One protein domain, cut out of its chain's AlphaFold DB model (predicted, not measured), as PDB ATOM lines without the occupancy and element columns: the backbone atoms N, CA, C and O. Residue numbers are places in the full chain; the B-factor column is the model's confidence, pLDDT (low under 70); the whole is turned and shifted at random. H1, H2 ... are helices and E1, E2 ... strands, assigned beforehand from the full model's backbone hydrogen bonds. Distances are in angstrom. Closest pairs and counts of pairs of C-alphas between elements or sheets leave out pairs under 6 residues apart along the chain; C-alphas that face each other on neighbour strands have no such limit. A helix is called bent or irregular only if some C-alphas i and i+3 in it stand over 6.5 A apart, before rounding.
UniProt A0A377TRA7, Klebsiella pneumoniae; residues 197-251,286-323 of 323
ATOM      1  N   SER A 197     368.175 372.559 357.516       98.00
ATOM      2  CA  SER A 197     369.228 371.763 356.904       98.00
ATOM      3  C   SER A 197     370.327 371.447 357.910       98.00
ATOM      4  O   SER A 197     370.954 372.343 358.466       98.00
ATOM      5  N   LYS A 198     370.624 370.157 358.096       98.19
ATOM      6  CA  LYS A 198     371.812 369.709 358.836       98.19
ATOM      7  C   LYS A 198     373.065 369.991 358.005       98.19
ATOM      8  O   LYS A 198     373.298 369.297 357.014       98.19
ATOM      9  N   VAL A 199     373.863 370.968 358.419       98.12
ATOM     10  CA  VAL A 199     375.081 371.386 357.699       98.12
ATOM     11  C   VAL A 199     376.351 370.776 358.281       98.12
ATOM     12  O   VAL A 199     377.340 370.629 357.574       98.12
ATOM     13  N   TYR A 200     376.305 370.352 359.544       98.56
ATOM     14  CA  TYR A 200     377.405 369.669 360.215       98.56
ATOM     15  C   TYR A 200     376.879 368.551 361.119       98.56
ATOM     16  O   TYR A 200     375.813 368.679 361.724       98.56
ATOM     17  N   GLU A 201     377.628 367.452 361.219       98.12
ATOM     18  CA  GLU A 201     377.390 366.393 362.199       98.12
ATOM     19  C   GLU A 201     378.705 365.743 362.619       98.12
ATOM     20  O   GLU A 201     379.494 365.332 361.772       98.12
ATOM     21  N   ALA A 202     378.877 365.568 363.924       97.69
ATOM     22  CA  ALA A 202     379.896 364.711 364.505       97.69
ATOM     23  C   ALA A 202     379.277 363.856 365.614       97.69
ATOM     24  O   ALA A 202     378.356 364.276 366.316       97.69
ATOM     25  N   LYS A 203     379.791 362.638 365.772       95.88
ATOM     26  CA  LYS A 203     379.422 361.734 366.861       95.88
ATOM     27  C   LYS A 203     380.692 361.313 367.578       95.88
ATOM     28  O   LYS A 203     381.649 360.914 366.924       95.88
ATOM     29  N   HIS A 204     380.674 361.374 368.903       95.31
ATOM     30  CA  HIS A 204     381.774 360.921 369.750       95.31
ATOM     31  C   HIS A 204     381.251 359.959 370.806       95.31
ATOM     32  O   HIS A 204     380.127 360.104 371.281       95.31
ATOM     33  N   SER A 205     382.050 358.964 371.170       93.25
ATOM     34  CA  SER A 205     381.763 358.080 372.299       93.25
ATOM     35  C   SER A 205     382.973 358.077 373.216       93.25
ATOM     36  O   SER A 205     384.081 357.811 372.762       93.25
ATOM     37  N   VAL A 206     382.759 358.368 374.496       90.81
ATOM     38  CA  VAL A 206     383.807 358.238 375.509       90.81
ATOM     39  C   VAL A 206     383.920 356.760 375.862       90.81
ATOM     40  O   VAL A 206     382.964 356.153 376.351       90.81
ATOM     41  N   TYR A 207     385.075 356.175 375.551       75.88
ATOM     42  CA  TYR A 207     385.381 354.775 375.827       75.88
ATOM     43  C   TYR A 207     386.091 354.637 377.177       75.88
ATOM     44  O   TYR A 207     386.799 355.544 377.599       75.88
ATOM     45  N   LYS A 208     385.952 353.469 377.825       82.56
ATOM     46  CA  LYS A 208     386.579 353.141 379.126       82.56
ATOM     47  C   LYS A 208     386.163 354.053 380.293       82.56
ATOM     48  O   LYS A 208     386.902 354.175 381.265       82.56
ATOM     49  N   ALA A 209     384.981 354.653 380.205       88.88
ATOM     50  CA  ALA A 209     384.388 355.387 381.311       88.88
ATOM     51  C   ALA A 209     384.003 354.441 382.465       88.88
ATOM     52  O   ALA A 209     383.680 353.267 382.263       88.88
ATOM     53  N   ASN A 210     384.031 354.962 383.685       93.50
ATOM     54  CA  ASN A 210     383.466 354.314 384.855       93.50
ATOM     55  C   ASN A 210     381.935 354.447 384.834       93.50
ATOM     56  O   ASN A 210     381.399 355.461 384.386       93.50
ATOM     57  N   ILE A 211     381.203 353.462 385.354       93.88
ATOM     58  CA  ILE A 211     379.740 353.546 385.503       93.88
ATOM     59  C   ILE A 211     379.271 354.781 386.295       93.88
ATOM     60  O   ILE A 211     378.155 355.249 386.085       93.88
ATOM     61  N   ALA A 212     380.115 355.334 387.169       93.81
ATOM     62  CA  ALA A 212     379.856 356.573 387.898       93.81
ATOM     63  C   ALA A 212     380.042 357.846 387.047       93.81
ATOM     64  O   ALA A 212     379.542 358.909 387.428       93.81
ATOM     65  N   ASP A 213     380.737 357.758 385.908       93.62
ATOM     66  CA  ASP A 213     380.948 358.894 385.013       93.62
ATOM     67  C   ASP A 213     379.629 359.324 384.366       93.62
ATOM     68  O   ASP A 213     378.758 358.519 384.022       93.62
ATOM     69  N   LYS A 214     379.478 360.633 384.173       92.56
ATOM     70  CA  LYS A 214     378.270 361.244 383.612       92.56
ATOM     71  C   LYS A 214     378.612 362.086 382.397       92.56
ATOM     72  O   LYS A 214     379.765 362.428 382.146       92.56
ATOM     73  N   GLU A 215     377.576 362.469 381.661       92.25
ATOM     74  CA  GLU A 215     377.721 363.491 380.631       92.25
ATOM     75  C   GLU A 215     378.331 364.785 381.196       92.25
ATOM     76  O   GLU A 215     377.955 365.271 382.267       92.25
ATOM     77  N   ASN A 216     379.244 365.382 380.440       94.88
ATOM     78  CA  ASN A 216     379.884 366.633 380.796       94.88
ATOM     79  C   ASN A 216     379.024 367.808 380.302       94.88
ATOM     80  O   ASN A 216     379.144 368.276 379.167       94.88
ATOM     81  N   LYS A 217     378.112 368.276 381.162       94.81
ATOM     82  CA  LYS A 217     377.213 369.403 380.854       94.81
ATOM     83  C   LYS A 217     377.963 370.714 380.608       94.81
ATOM     84  O   LYS A 217     377.573 371.467 379.720       94.81
ATOM     85  N   ALA A 218     379.041 370.962 381.354       96.12
ATOM     86  CA  ALA A 218     379.864 372.158 381.191       96.12
ATOM     87  C   ALA A 218     380.538 372.179 379.812       96.12
ATOM     88  O   ALA A 218     380.463 373.184 379.110       96.12
ATOM     89  N   TRP A 219     381.091 371.042 379.382       96.44
ATOM     90  CA  TRP A 219     381.661 370.882 378.046       96.44
ATOM     91  C   TRP A 219     380.628 371.116 376.940       96.44
ATOM     92  O   TRP A 219     380.912 371.852 375.998       96.44
ATOM     93  N   LYS A 220     379.404 370.574 377.071       97.44
ATOM     94  CA  LYS A 220     378.320 370.842 376.104       97.44
ATOM     95  C   LYS A 220     378.040 372.341 375.994       97.44
ATOM     96  O   LYS A 220     378.026 372.873 374.892       97.44
ATOM     97  N   SER A 221     377.875 373.025 377.128       97.44
ATOM     98  CA  SER A 221     377.615 374.470 377.156       97.44
ATOM     99  C   SER A 221     378.762 375.279 376.547       97.44
ATOM    100  O   SER A 221     378.521 376.221 375.793       97.44
ATOM    101  N   GLN A 222     380.008 374.910 376.850       97.81
ATOM    102  CA  GLN A 222     381.196 375.550 376.295       97.81
ATOM    103  C   GLN A 222     381.268 375.360 374.776       97.81
ATOM    104  O   GLN A 222     381.461 376.335 374.049       97.81
ATOM    105  N   LEU A 223     381.083 374.130 374.287       98.31
ATOM    106  CA  LEU A 223     381.100 373.835 372.858       98.31
ATOM    107  C   LEU A 223     379.964 374.562 372.128       98.31
ATOM    108  O   LEU A 223     380.217 375.156 371.083       98.31
ATOM    109  N   THR A 224     378.753 374.606 372.696       98.25
ATOM    110  CA  THR A 224     377.652 375.412 372.151       98.25
ATOM    111  C   THR A 224     378.066 376.874 371.995       98.25
ATOM    112  O   THR A 224     377.922 377.426 370.910       98.25
ATOM    113  N   GLY A 225     378.652 377.491 373.029       98.12
ATOM    114  CA  GLY A 225     379.124 378.879 372.962       98.12
ATOM    115  C   GLY A 225     380.182 379.112 371.877       98.12
ATOM    116  O   GLY A 225     380.089 380.072 371.111       98.12
ATOM    117  N   LEU A 226     381.156 378.204 371.756       98.44
ATOM    118  CA  LEU A 226     382.196 378.279 370.726       98.44
ATOM    119  C   LEU A 226     381.609 378.182 369.313       98.44
ATOM    120  O   LEU A 226     381.939 379.006 368.461       98.44
ATOM    121  N   LEU A 227     380.718 377.221 369.060       98.50
ATOM    122  CA  LEU A 227     380.093 377.051 367.747       98.50
ATOM    123  C   LEU A 227     379.175 378.224 367.397       98.50
ATOM    124  O   LEU A 227     379.230 378.734 366.281       98.50
ATOM    125  N   THR A 228     378.410 378.721 368.366       98.06
ATOM    126  CA  THR A 228     377.593 379.928 368.208       98.06
ATOM    127  C   THR A 228     378.449 381.139 367.831       98.06
ATOM    128  O   THR A 228     378.092 381.862 366.904       98.06
ATOM    129  N   SER A 229     379.622 381.328 368.452       97.81
ATOM    130  CA  SER A 229     380.538 382.434 368.116       97.81
ATOM    131  C   SER A 229     381.081 382.375 366.681       97.81
ATOM    132  O   SER A 229     381.402 383.405 366.090       97.81
ATOM    133  N   VAL A 230     381.166 381.173 366.099       97.75
ATOM    134  CA  VAL A 230     381.547 380.984 364.693       97.75
ATOM    135  C   VAL A 230     380.396 381.323 363.756       97.75
ATOM    136  O   VAL A 230     380.645 381.841 362.673       97.75
ATOM    137  N   LEU A 231     379.155 381.043 364.154       97.94
ATOM    138  CA  LEU A 231     377.969 381.179 363.306       97.94
ATOM    139  C   LEU A 231     377.383 382.598 363.310       97.94
ATOM    140  O   LEU A 231     376.995 383.091 362.253       97.94
ATOM    141  N   GLN A 232     377.362 383.279 364.459       96.62
ATOM    142  CA  GLN A 232     376.750 384.609 364.625       96.62
ATOM    143  C   GLN A 232     377.246 385.704 363.657       96.62
ATOM    144  O   GLN A 232     376.432 386.535 363.259       96.62
ATOM    145  N   PRO A 233     378.524 385.745 363.223       97.00
ATOM    146  CA  PRO A 233     378.963 386.708 362.209       97.00
ATOM    147  C   PRO A 233     378.333 386.490 360.826       97.00
ATOM    148  O   PRO A 233     378.321 387.403 360.004       97.00
ATOM    149  N   HIS A 234     377.842 385.279 360.552       96.69
ATOM    150  CA  HIS A 234     377.333 384.871 359.244       96.69
ATOM    151  C   HIS A 234     375.816 384.696 359.214       96.69
ATOM    152  O   HIS A 234     375.237 384.762 358.131       96.69
ATOM    153  N   PHE A 235     375.178 384.481 360.367       96.88
ATOM    154  CA  PHE A 235     373.761 384.152 360.504       96.88
ATOM    155  C   PHE A 235     373.132 384.894 361.683       96.88
ATOM    156  O   PHE A 235     373.760 385.079 362.725       96.88
ATOM    157  N   LYS A 236     371.864 385.280 361.541       94.50
ATOM    158  CA  LYS A 236     371.074 385.814 362.654       94.50
ATOM    159  C   LYS A 236     370.794 384.705 363.682       94.50
ATOM    160  O   LYS A 236     370.737 383.538 363.305       94.50
ATOM    161  N   PRO A 237     370.541 385.030 364.960       90.75
ATOM    162  CA  PRO A 237     370.285 384.017 365.992       90.75
ATOM    163  C   PRO A 237     369.138 383.038 365.686       90.75
ATOM    164  O   PRO A 237     369.194 381.900 366.124       90.75
ATOM    165  N   HIS A 238     368.128 383.454 364.912       92.12
ATOM    166  CA  HIS A 238     366.988 382.613 364.512       92.12
ATOM    167  C   HIS A 238     367.197 381.846 363.195       92.12
ATOM    168  O   HIS A 238     366.299 381.150 362.740       92.12
ATOM    169  N   GLU A 239     368.347 382.013 362.541       95.88
ATOM    170  CA  GLU A 239     368.662 381.410 361.239       95.88
ATOM    171  C   GLU A 239     369.451 380.092 361.373       95.88
ATOM    172  O   GLU A 239     369.673 379.391 360.383       95.88
ATOM    173  N   PHE A 240     369.918 379.752 362.577       97.38
ATOM    174  CA  PHE A 240     370.706 378.552 362.838       97.38
ATOM    175  C   PHE A 240     370.453 378.016 364.240       97.38
ATOM    176  O   PHE A 240     369.959 378.719 365.115       97.38
ATOM    177  N   ALA A 241     370.892 376.784 364.478       97.69
ATOM    178  CA  ALA A 241     371.004 376.263 365.826       97.69
ATOM    179  C   ALA A 241     372.108 375.222 365.981       97.69
ATOM    180  O   ALA A 241     372.461 374.485 365.056       97.69
ATOM    181  N   VAL A 242     372.626 375.158 367.204       98.19
ATOM    182  CA  VAL A 242     373.640 374.201 367.640       98.19
ATOM    183  C   VAL A 242     372.966 373.168 368.543       98.19
ATOM    184  O   VAL A 242     372.531 373.485 369.646       98.19
ATOM    185  N   ASP A 243     372.876 371.926 368.071       98.19
ATOM    186  CA  ASP A 243     372.252 370.803 368.780       98.19
ATOM    187  C   ASP A 243     373.342 369.865 369.307       98.19
ATOM    188  O   ASP A 243     374.029 369.196 368.531       98.19
ATOM    189  N   ILE A 244     373.514 369.821 370.632       97.88
ATOM    190  CA  ILE A 244     374.465 368.925 371.303       97.88
ATOM    191  C   ILE A 244     373.711 368.072 372.316       97.88
ATOM    192  O   ILE A 244     373.362 368.524 373.408       97.88
ATOM    193  N   VAL A 245     373.488 366.810 371.959       96.69
ATOM    194  CA  VAL A 245     372.784 365.832 372.797       96.69
ATOM    195  C   VAL A 245     373.721 364.735 373.268       96.69
ATOM    196  O   VAL A 245     374.709 364.419 372.599       96.69
ATOM    197  N   SER A 246     373.404 364.142 374.418       95.31
ATOM    198  CA  SER A 246     374.181 363.043 374.980       95.31
ATOM    199  C   SER A 246     373.326 361.973 375.641       95.31
ATOM    200  O   SER A 246     372.375 362.283 376.352       95.31
ATOM    201  N   ASP A 247     373.719 360.719 375.432       94.12
ATOM    202  CA  ASP A 247     373.156 359.543 376.095       94.12
ATOM    203  C   ASP A 247     374.231 358.902 376.978       94.12
ATOM    204  O   ASP A 247     375.363 358.696 376.536       94.12
ATOM    205  N   CYS A 248     373.871 358.607 378.226       93.75
ATOM    206  CA  CYS A 248     374.711 357.906 379.192       93.75
ATOM    207  C   CYS A 248     374.002 356.614 379.605       93.75
ATOM    208  O   CYS A 248     372.841 356.652 380.038       93.75
ATOM    209  N   ALA A 249     374.704 355.485 379.478       92.12
ATOM    210  CA  ALA A 249     374.176 354.170 379.825       92.12
ATOM    211  C   ALA A 249     373.716 354.119 381.291       92.12
ATOM    212  O   ALA A 249     372.536 353.875 381.554       92.12
ATOM    213  N   PHE A 250     374.604 354.468 382.226       93.75
ATOM    214  CA  PHE A 250     374.337 354.471 383.670       93.75
ATOM    215  C   PHE A 250     373.901 355.854 384.194       93.75
ATOM    216  O   PHE A 250     374.402 356.369 385.194       93.75
ATOM    217  N   LYS A 251     372.948 356.488 383.506       89.19
ATOM    218  CA  LYS A 251     372.400 357.794 383.906       89.19
ATOM    219  C   LYS A 251     371.737 357.717 385.293       89.19
ATOM    220  O   LYS A 251     370.956 356.810 385.542       89.19
ATOM    221  N   ILE A 286     378.914 353.635 378.349       91.75
ATOM    222  CA  ILE A 286     379.158 354.438 377.159       91.75
ATOM    223  C   ILE A 286     378.466 355.781 377.353       91.75
ATOM    224  O   ILE A 286     377.270 355.838 377.652       91.75
ATOM    225  N   ILE A 287     379.221 356.858 377.138       94.62
ATOM    226  CA  ILE A 287     378.688 358.217 377.053       94.62
ATOM    227  C   ILE A 287     378.839 358.666 375.604       94.62
ATOM    228  O   ILE A 287     379.954 358.866 375.116       94.62
ATOM    229  N   LYS A 288     377.715 358.782 374.897       94.88
ATOM    230  CA  LYS A 288     377.673 359.180 373.486       94.88
ATOM    231  C   LYS A 288     377.288 360.643 373.384       94.88
ATOM    232  O   LYS A 288     376.282 361.035 373.958       94.88
ATOM    233  N   TYR A 289     378.027 361.410 372.594       96.50
ATOM    234  CA  TYR A 289     377.693 362.777 372.209       96.50
ATOM    235  C   TYR A 289     377.358 362.822 370.722       96.50
ATOM    236  O   TYR A 289     378.060 362.237 369.894       96.50
ATOM    237  N   CYS A 290     376.298 363.542 370.371       97.44
ATOM    238  CA  CYS A 290     375.979 363.885 368.995       97.44
ATOM    239  C   CYS A 290     375.931 365.405 368.870       97.44
ATOM    240  O   CYS A 290     375.155 366.055 369.565       97.44
ATOM    241  N   ILE A 291     376.768 365.945 367.989       98.38
ATOM    242  CA  ILE A 291     376.953 367.377 367.767       98.38
ATOM    243  C   ILE A 291     376.458 367.690 366.366       98.38
ATOM    244  O   ILE A 291     376.891 367.056 365.400       98.38
ATOM    245  N   ARG A 292     375.556 368.657 366.239       98.44
ATOM    246  CA  ARG A 292     374.997 369.080 364.959       98.44
ATOM    247  C   ARG A 292     374.880 370.585 364.885       98.44
ATOM    248  O   ARG A 292     374.647 371.258 365.883       98.44
ATOM    249  N   VAL A 293     374.988 371.078 363.659       98.62
ATOM    250  CA  VAL A 293     374.599 372.441 363.316       98.62
ATOM    251  C   VAL A 293     373.503 372.357 362.270       98.62
ATOM    252  O   VAL A 293     373.659 371.685 361.241       98.62
ATOM    253  N   PHE A 294     372.393 373.021 362.563       98.62
ATOM    254  CA  PHE A 294     371.272 373.209 361.659       98.62
ATOM    255  C   PHE A 294     371.241 374.664 361.202       98.62
ATOM    256  O   PHE A 294     371.556 375.562 361.979       98.62
ATOM    257  N   VAL A 295     370.883 374.885 359.944       98.19
ATOM    258  CA  VAL A 295     370.695 376.216 359.360       98.19
ATOM    259  C   VAL A 295     369.381 376.206 358.598       98.19
ATOM    260  O   VAL A 295     369.029 375.194 357.978       98.19
ATOM    261  N   ASP A 296     368.670 377.324 358.646       96.81
ATOM    262  CA  ASP A 296     367.485 377.559 357.838       96.81
ATOM    263  C   ASP A 296     367.760 377.187 356.368       96.81
ATOM    264  O   ASP A 296     368.785 377.525 355.764       96.81
ATOM    265  N   ARG A 297     366.851 376.388 355.811       94.25
ATOM    266  CA  ARG A 297     367.009 375.767 354.499       94.25
ATOM    267  C   ARG A 297     367.154 376.792 353.375       94.25
ATOM    268  O   ARG A 297     367.897 376.518 352.435       94.25
ATOM    269  N   ASP A 298     366.503 377.948 353.484       94.69
ATOM    270  CA  ASP A 298     366.445 378.947 352.405       94.69
ATOM    271  C   ASP A 298     367.752 379.721 352.266       94.69
ATOM    272  O   ASP A 298     368.067 380.274 351.218       94.69
ATOM    273  N   ILE A 299     368.541 379.736 353.334       95.50
ATOM    274  CA  ILE A 299     369.822 380.433 353.405       95.50
ATOM    275  C   ILE A 299     370.996 379.460 353.463       95.50
ATOM    276  O   ILE A 299     372.132 379.878 353.680       95.50
ATOM    277  N   LYS A 300     370.750 378.162 353.267       94.62
ATOM    278  CA  LYS A 300     371.778 377.117 353.301       94.62
ATOM    279  C   LYS A 300     372.958 377.432 352.377       94.62
ATOM    280  O   LYS A 300     374.090 377.090 352.698       94.62
ATOM    281  N   GLU A 301     372.712 378.107 351.257       94.44
ATOM    282  CA  GLU A 301     373.746 378.512 350.296       94.44
ATOM    283  C   GLU A 301     374.773 379.501 350.881       94.44
ATOM    284  O   GLU A 301     375.899 379.567 350.395       94.44
ATOM    285  N   ARG A 302     374.440 380.218 351.969       96.50
ATOM    286  CA  ARG A 302     375.379 381.076 352.720       96.50
ATOM    287  C   ARG A 302     376.397 380.275 353.541       96.50
ATOM    288  O   ARG A 302     377.350 380.853 354.058       96.50
ATOM    289  N   VAL A 303     376.211 378.963 353.695       96.81
ATOM    290  CA  VAL A 303     377.117 378.098 354.461       96.81
ATOM    291  C   VAL A 303     378.311 377.725 353.590       96.81
ATOM    292  O   VAL A 303     378.233 376.825 352.754       96.81
ATOM    293  N   THR A 304     379.430 378.415 353.794       97.50
ATOM    294  CA  THR A 304     380.651 378.179 353.019       97.50
ATOM    295  C   THR A 304     381.486 377.020 353.592       97.50
ATOM    296  O   THR A 304     381.373 376.698 354.784       97.50
ATOM    297  N   PRO A 305     382.362 376.389 352.785       97.56
ATOM    298  CA  PRO A 305     383.288 375.364 353.268       97.56
ATOM    299  C   PRO A 305     384.177 375.829 354.430       97.56
ATOM    300  O   PRO A 305     384.478 375.039 355.323       97.56
ATOM    301  N   GLU A 306     384.558 377.107 354.464       97.69
ATOM    302  CA  GLU A 306     385.395 377.686 355.520       97.69
ATOM    303  C   GLU A 306     384.680 377.684 356.878       97.69
ATOM    304  O   GLU A 306     385.298 377.373 357.899       97.69
ATOM    305  N   ILE A 307     383.369 377.967 356.899       98.00
ATOM    306  CA  ILE A 307     382.549 377.893 358.119       98.00
ATOM    307  C   ILE A 307     382.538 376.453 358.644       98.00
ATOM    308  O   ILE A 307     382.780 376.221 359.830       98.00
ATOM    309  N   ILE A 308     382.315 375.476 357.759       98.25
ATOM    310  CA  ILE A 308     382.295 374.052 358.119       98.25
ATOM    311  C   ILE A 308     383.661 373.580 358.623       98.25
ATOM    312  O   ILE A 308     383.723 372.877 359.632       98.25
ATOM    313  N   TYR A 309     384.751 373.994 357.974       98.25
ATOM    314  CA  TYR A 309     386.108 373.667 358.409       98.25
ATOM    315  C   TYR A 309     386.382 374.194 359.823       98.25
ATOM    316  O   TYR A 309     386.854 373.447 360.678       98.25
ATOM    317  N   LYS A 310     386.008 375.449 360.102       98.38
ATOM    318  CA  LYS A 310     386.193 376.066 361.421       98.38
ATOM    319  C   LYS A 310     385.356 375.386 362.509       98.38
ATOM    320  O   LYS A 310     385.852 375.169 363.613       98.38
ATOM    321  N   ILE A 311     384.111 375.013 362.201       98.56
ATOM    322  CA  ILE A 311     383.268 374.206 363.099       98.56
ATOM    323  C   ILE A 311     383.954 372.870 363.399       98.56
ATOM    324  O   ILE A 311     384.088 372.500 364.565       98.56
ATOM    325  N   ASN A 312     384.420 372.167 362.363       98.56
ATOM    326  CA  ASN A 312     385.078 370.872 362.510       98.56
ATOM    327  C   ASN A 312     386.344 370.961 363.370       98.56
ATOM    328  O   ASN A 312     386.520 370.151 364.274       98.56
ATOM    329  N   GLU A 313     387.196 371.959 363.132       98.38
ATOM    330  CA  GLU A 313     388.420 372.185 363.908       98.38
ATOM    331  C   GLU A 313     388.119 372.362 365.405       98.38
ATOM    332  O   GLU A 313     388.738 371.711 366.249       98.38
ATOM    333  N   ILE A 314     387.120 373.186 365.742       98.38
ATOM    334  CA  ILE A 314     386.687 373.386 367.132       98.38
ATOM    335  C   ILE A 314     386.167 372.078 367.728       98.38
ATOM    336  O   ILE A 314     386.550 371.726 368.842       98.38
ATOM    337  N   VAL A 315     385.302 371.358 367.009       98.19
ATOM    338  CA  VAL A 315     384.694 370.117 367.505       98.19
ATOM    339  C   VAL A 315     385.749 369.047 367.759       98.19
ATOM    340  O   VAL A 315     385.735 368.447 368.831       98.19
ATOM    341  N   VAL A 316     386.684 368.837 366.829       97.38
ATOM    342  CA  VAL A 316     387.782 367.873 366.990       97.38
ATOM    343  C   VAL A 316     388.627 368.229 368.211       97.38
ATOM    344  O   VAL A 316     388.796 367.394 369.097       97.38
ATOM    345  N   LYS A 317     389.053 369.492 368.331       97.19
ATOM    346  CA  LYS A 317     389.840 369.960 369.480       97.19
ATOM    347  C   LYS A 317     389.100 369.792 370.809       97.19
ATOM    348  O   LYS A 317     389.705 369.441 371.813       97.19
ATOM    349  N   GLN A 318     387.794 370.060 370.846       96.50
ATOM    350  CA  GLN A 318     386.998 369.892 372.065       96.50
ATOM    351  C   GLN A 318     386.756 368.418 372.409       96.50
ATOM    352  O   GLN A 318     386.696 368.087 373.589       96.50
ATOM    353  N   ILE A 319     386.640 367.533 371.415       94.81
ATOM    354  CA  ILE A 319     386.539 366.082 371.628       94.81
ATOM    355  C   ILE A 319     387.840 365.518 372.206       94.81
ATOM    356  O   ILE A 319     387.784 364.660 373.082       94.81
ATOM    357  N   GLU A 320     389.003 366.010 371.774       92.19
ATOM    358  CA  GLU A 320     390.294 365.603 372.348       92.19
ATOM    359  C   GLU A 320     390.387 365.896 373.851       92.19
ATOM    360  O   GLU A 320     390.992 365.119 374.577       92.19
ATOM    361  N   LEU A 321     389.734 366.961 374.332       89.94
ATOM    362  CA  LEU A 321     389.685 367.320 375.757       89.94
ATOM    363  C   LEU A 321     388.721 366.451 376.591       89.94
ATOM    364  O   LEU A 321     388.702 366.584 377.813       89.94
ATOM    365  N   LEU A 322     387.885 365.623 375.954       85.38
ATOM    366  CA  LEU A 322     386.970 364.703 376.642       85.38
ATOM    367  C   LEU A 322     387.588 363.330 376.936       85.38
ATOM    368  O   LEU A 322     387.001 362.585 377.721       85.38
ATOM    369  N   ASN A 323     388.688 362.980 376.266       75.62
ATOM    370  CA  ASN A 323     389.358 361.681 376.390       75.62
ATOM    371  C   ASN A 323     390.511 361.740 377.393       75.62
ATOM    372  O   ASN A 323     390.781 360.686 378.006       75.62
TER     373      ASN A 323
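This is residues 197 to 251 and 286 to 323 of the 323 residues of a protein of Klebsiella pneumoniae (UniProt A0A377TRA7). A long, narrow sheet of three strands, twisted, has two long helices, H1 and H3, side by side over one face and running lengthwise with the strands, while the short helix H2 sits at the end of the sheet where E1 begins and E3 ends. The printed part has 93 residues, with three named strands and three named helices in the order E1, H1, E2, E3, H2, H3. The sheet's order is E1, E3, E2, antiparallel throughout, and the class is mixed, helices and strands. The whole is compact, with a radius of gyration of the C-alphas of 14.1 A, and has the outline of a rod, spanning 43 by 21 by 17 A.

E1, residues 197 to 206, begins with C-alpha 197 at (369.228, 371.763, 356.904), measures 27.2 A and bends by 51 degrees at residue 200. H1, residues 217 to 231, measures 21.1 A. E2, residues 240 to 248, measures 26.6 A. E3, residues 287 to 295, measures 26.5 A, with C-alpha 287 at (378.688, 358.217, 377.053). H2, residues 297 to 302, measures 10.1 A and is irregular: C-alphas 298 and 301 are 7.6 A apart. H3, residues 305 to 320, measures 22.5 A and ends with C-alpha 320 at (390.294, 365.603, 372.348).

The inner strand E3 is antiparallel to E1 at 167 degrees, with N 202 and O 291 within hydrogen-bond range at 2.9 A. E3 is antiparallel to E2 at 168 degrees, with N 292 and O 243 within range at 2.8 A. E1, H1 and E2 form a split strand-helix-strand unit, two strands running the same way with E3 between them; its crossover is right-handed. The domain has two layers, with H1, H2 and H3 on one face of the sheet. H1 runs along the strands at a height over the sheet of 9.3 A; the closest C-alphas of H1 and E2 are those of Thr 224 and Val 242, 6.2 A apart. H3 lies over E1 at a height of 9.7 A, with Tyr 200 and Ile 308 the closest C-alphas, 6.9 A apart. H1 and H3 touch, the C-alphas of Leu 227 and Ile 311 being closest at 6.3 A, at a shallow tilt of 17 degrees, opposite ways. The closest C-alphas of E1 and H2 are those of Ser 197 and Arg 297, 5.2 A apart. H2 is apart from H1 and from H3. In H1 and H3 every O i to N i+4 pair is within hydrogen-bond range; in H2 0 of 2 are, beside 2 of 3 O i to N i+3 pairs.

The two C-alphas farthest apart are those of Asn 210 and Asp 298, at 44.2 A. Residues 252 to 285 are not printed, and C-alphas 251 and 286 are 10.1 A apart across this cut, which lies in the link from E2 to E3. Of the links printed whole, none is long. The mean pLDDT of the printed part is 95.4, and no printed residue is under 70.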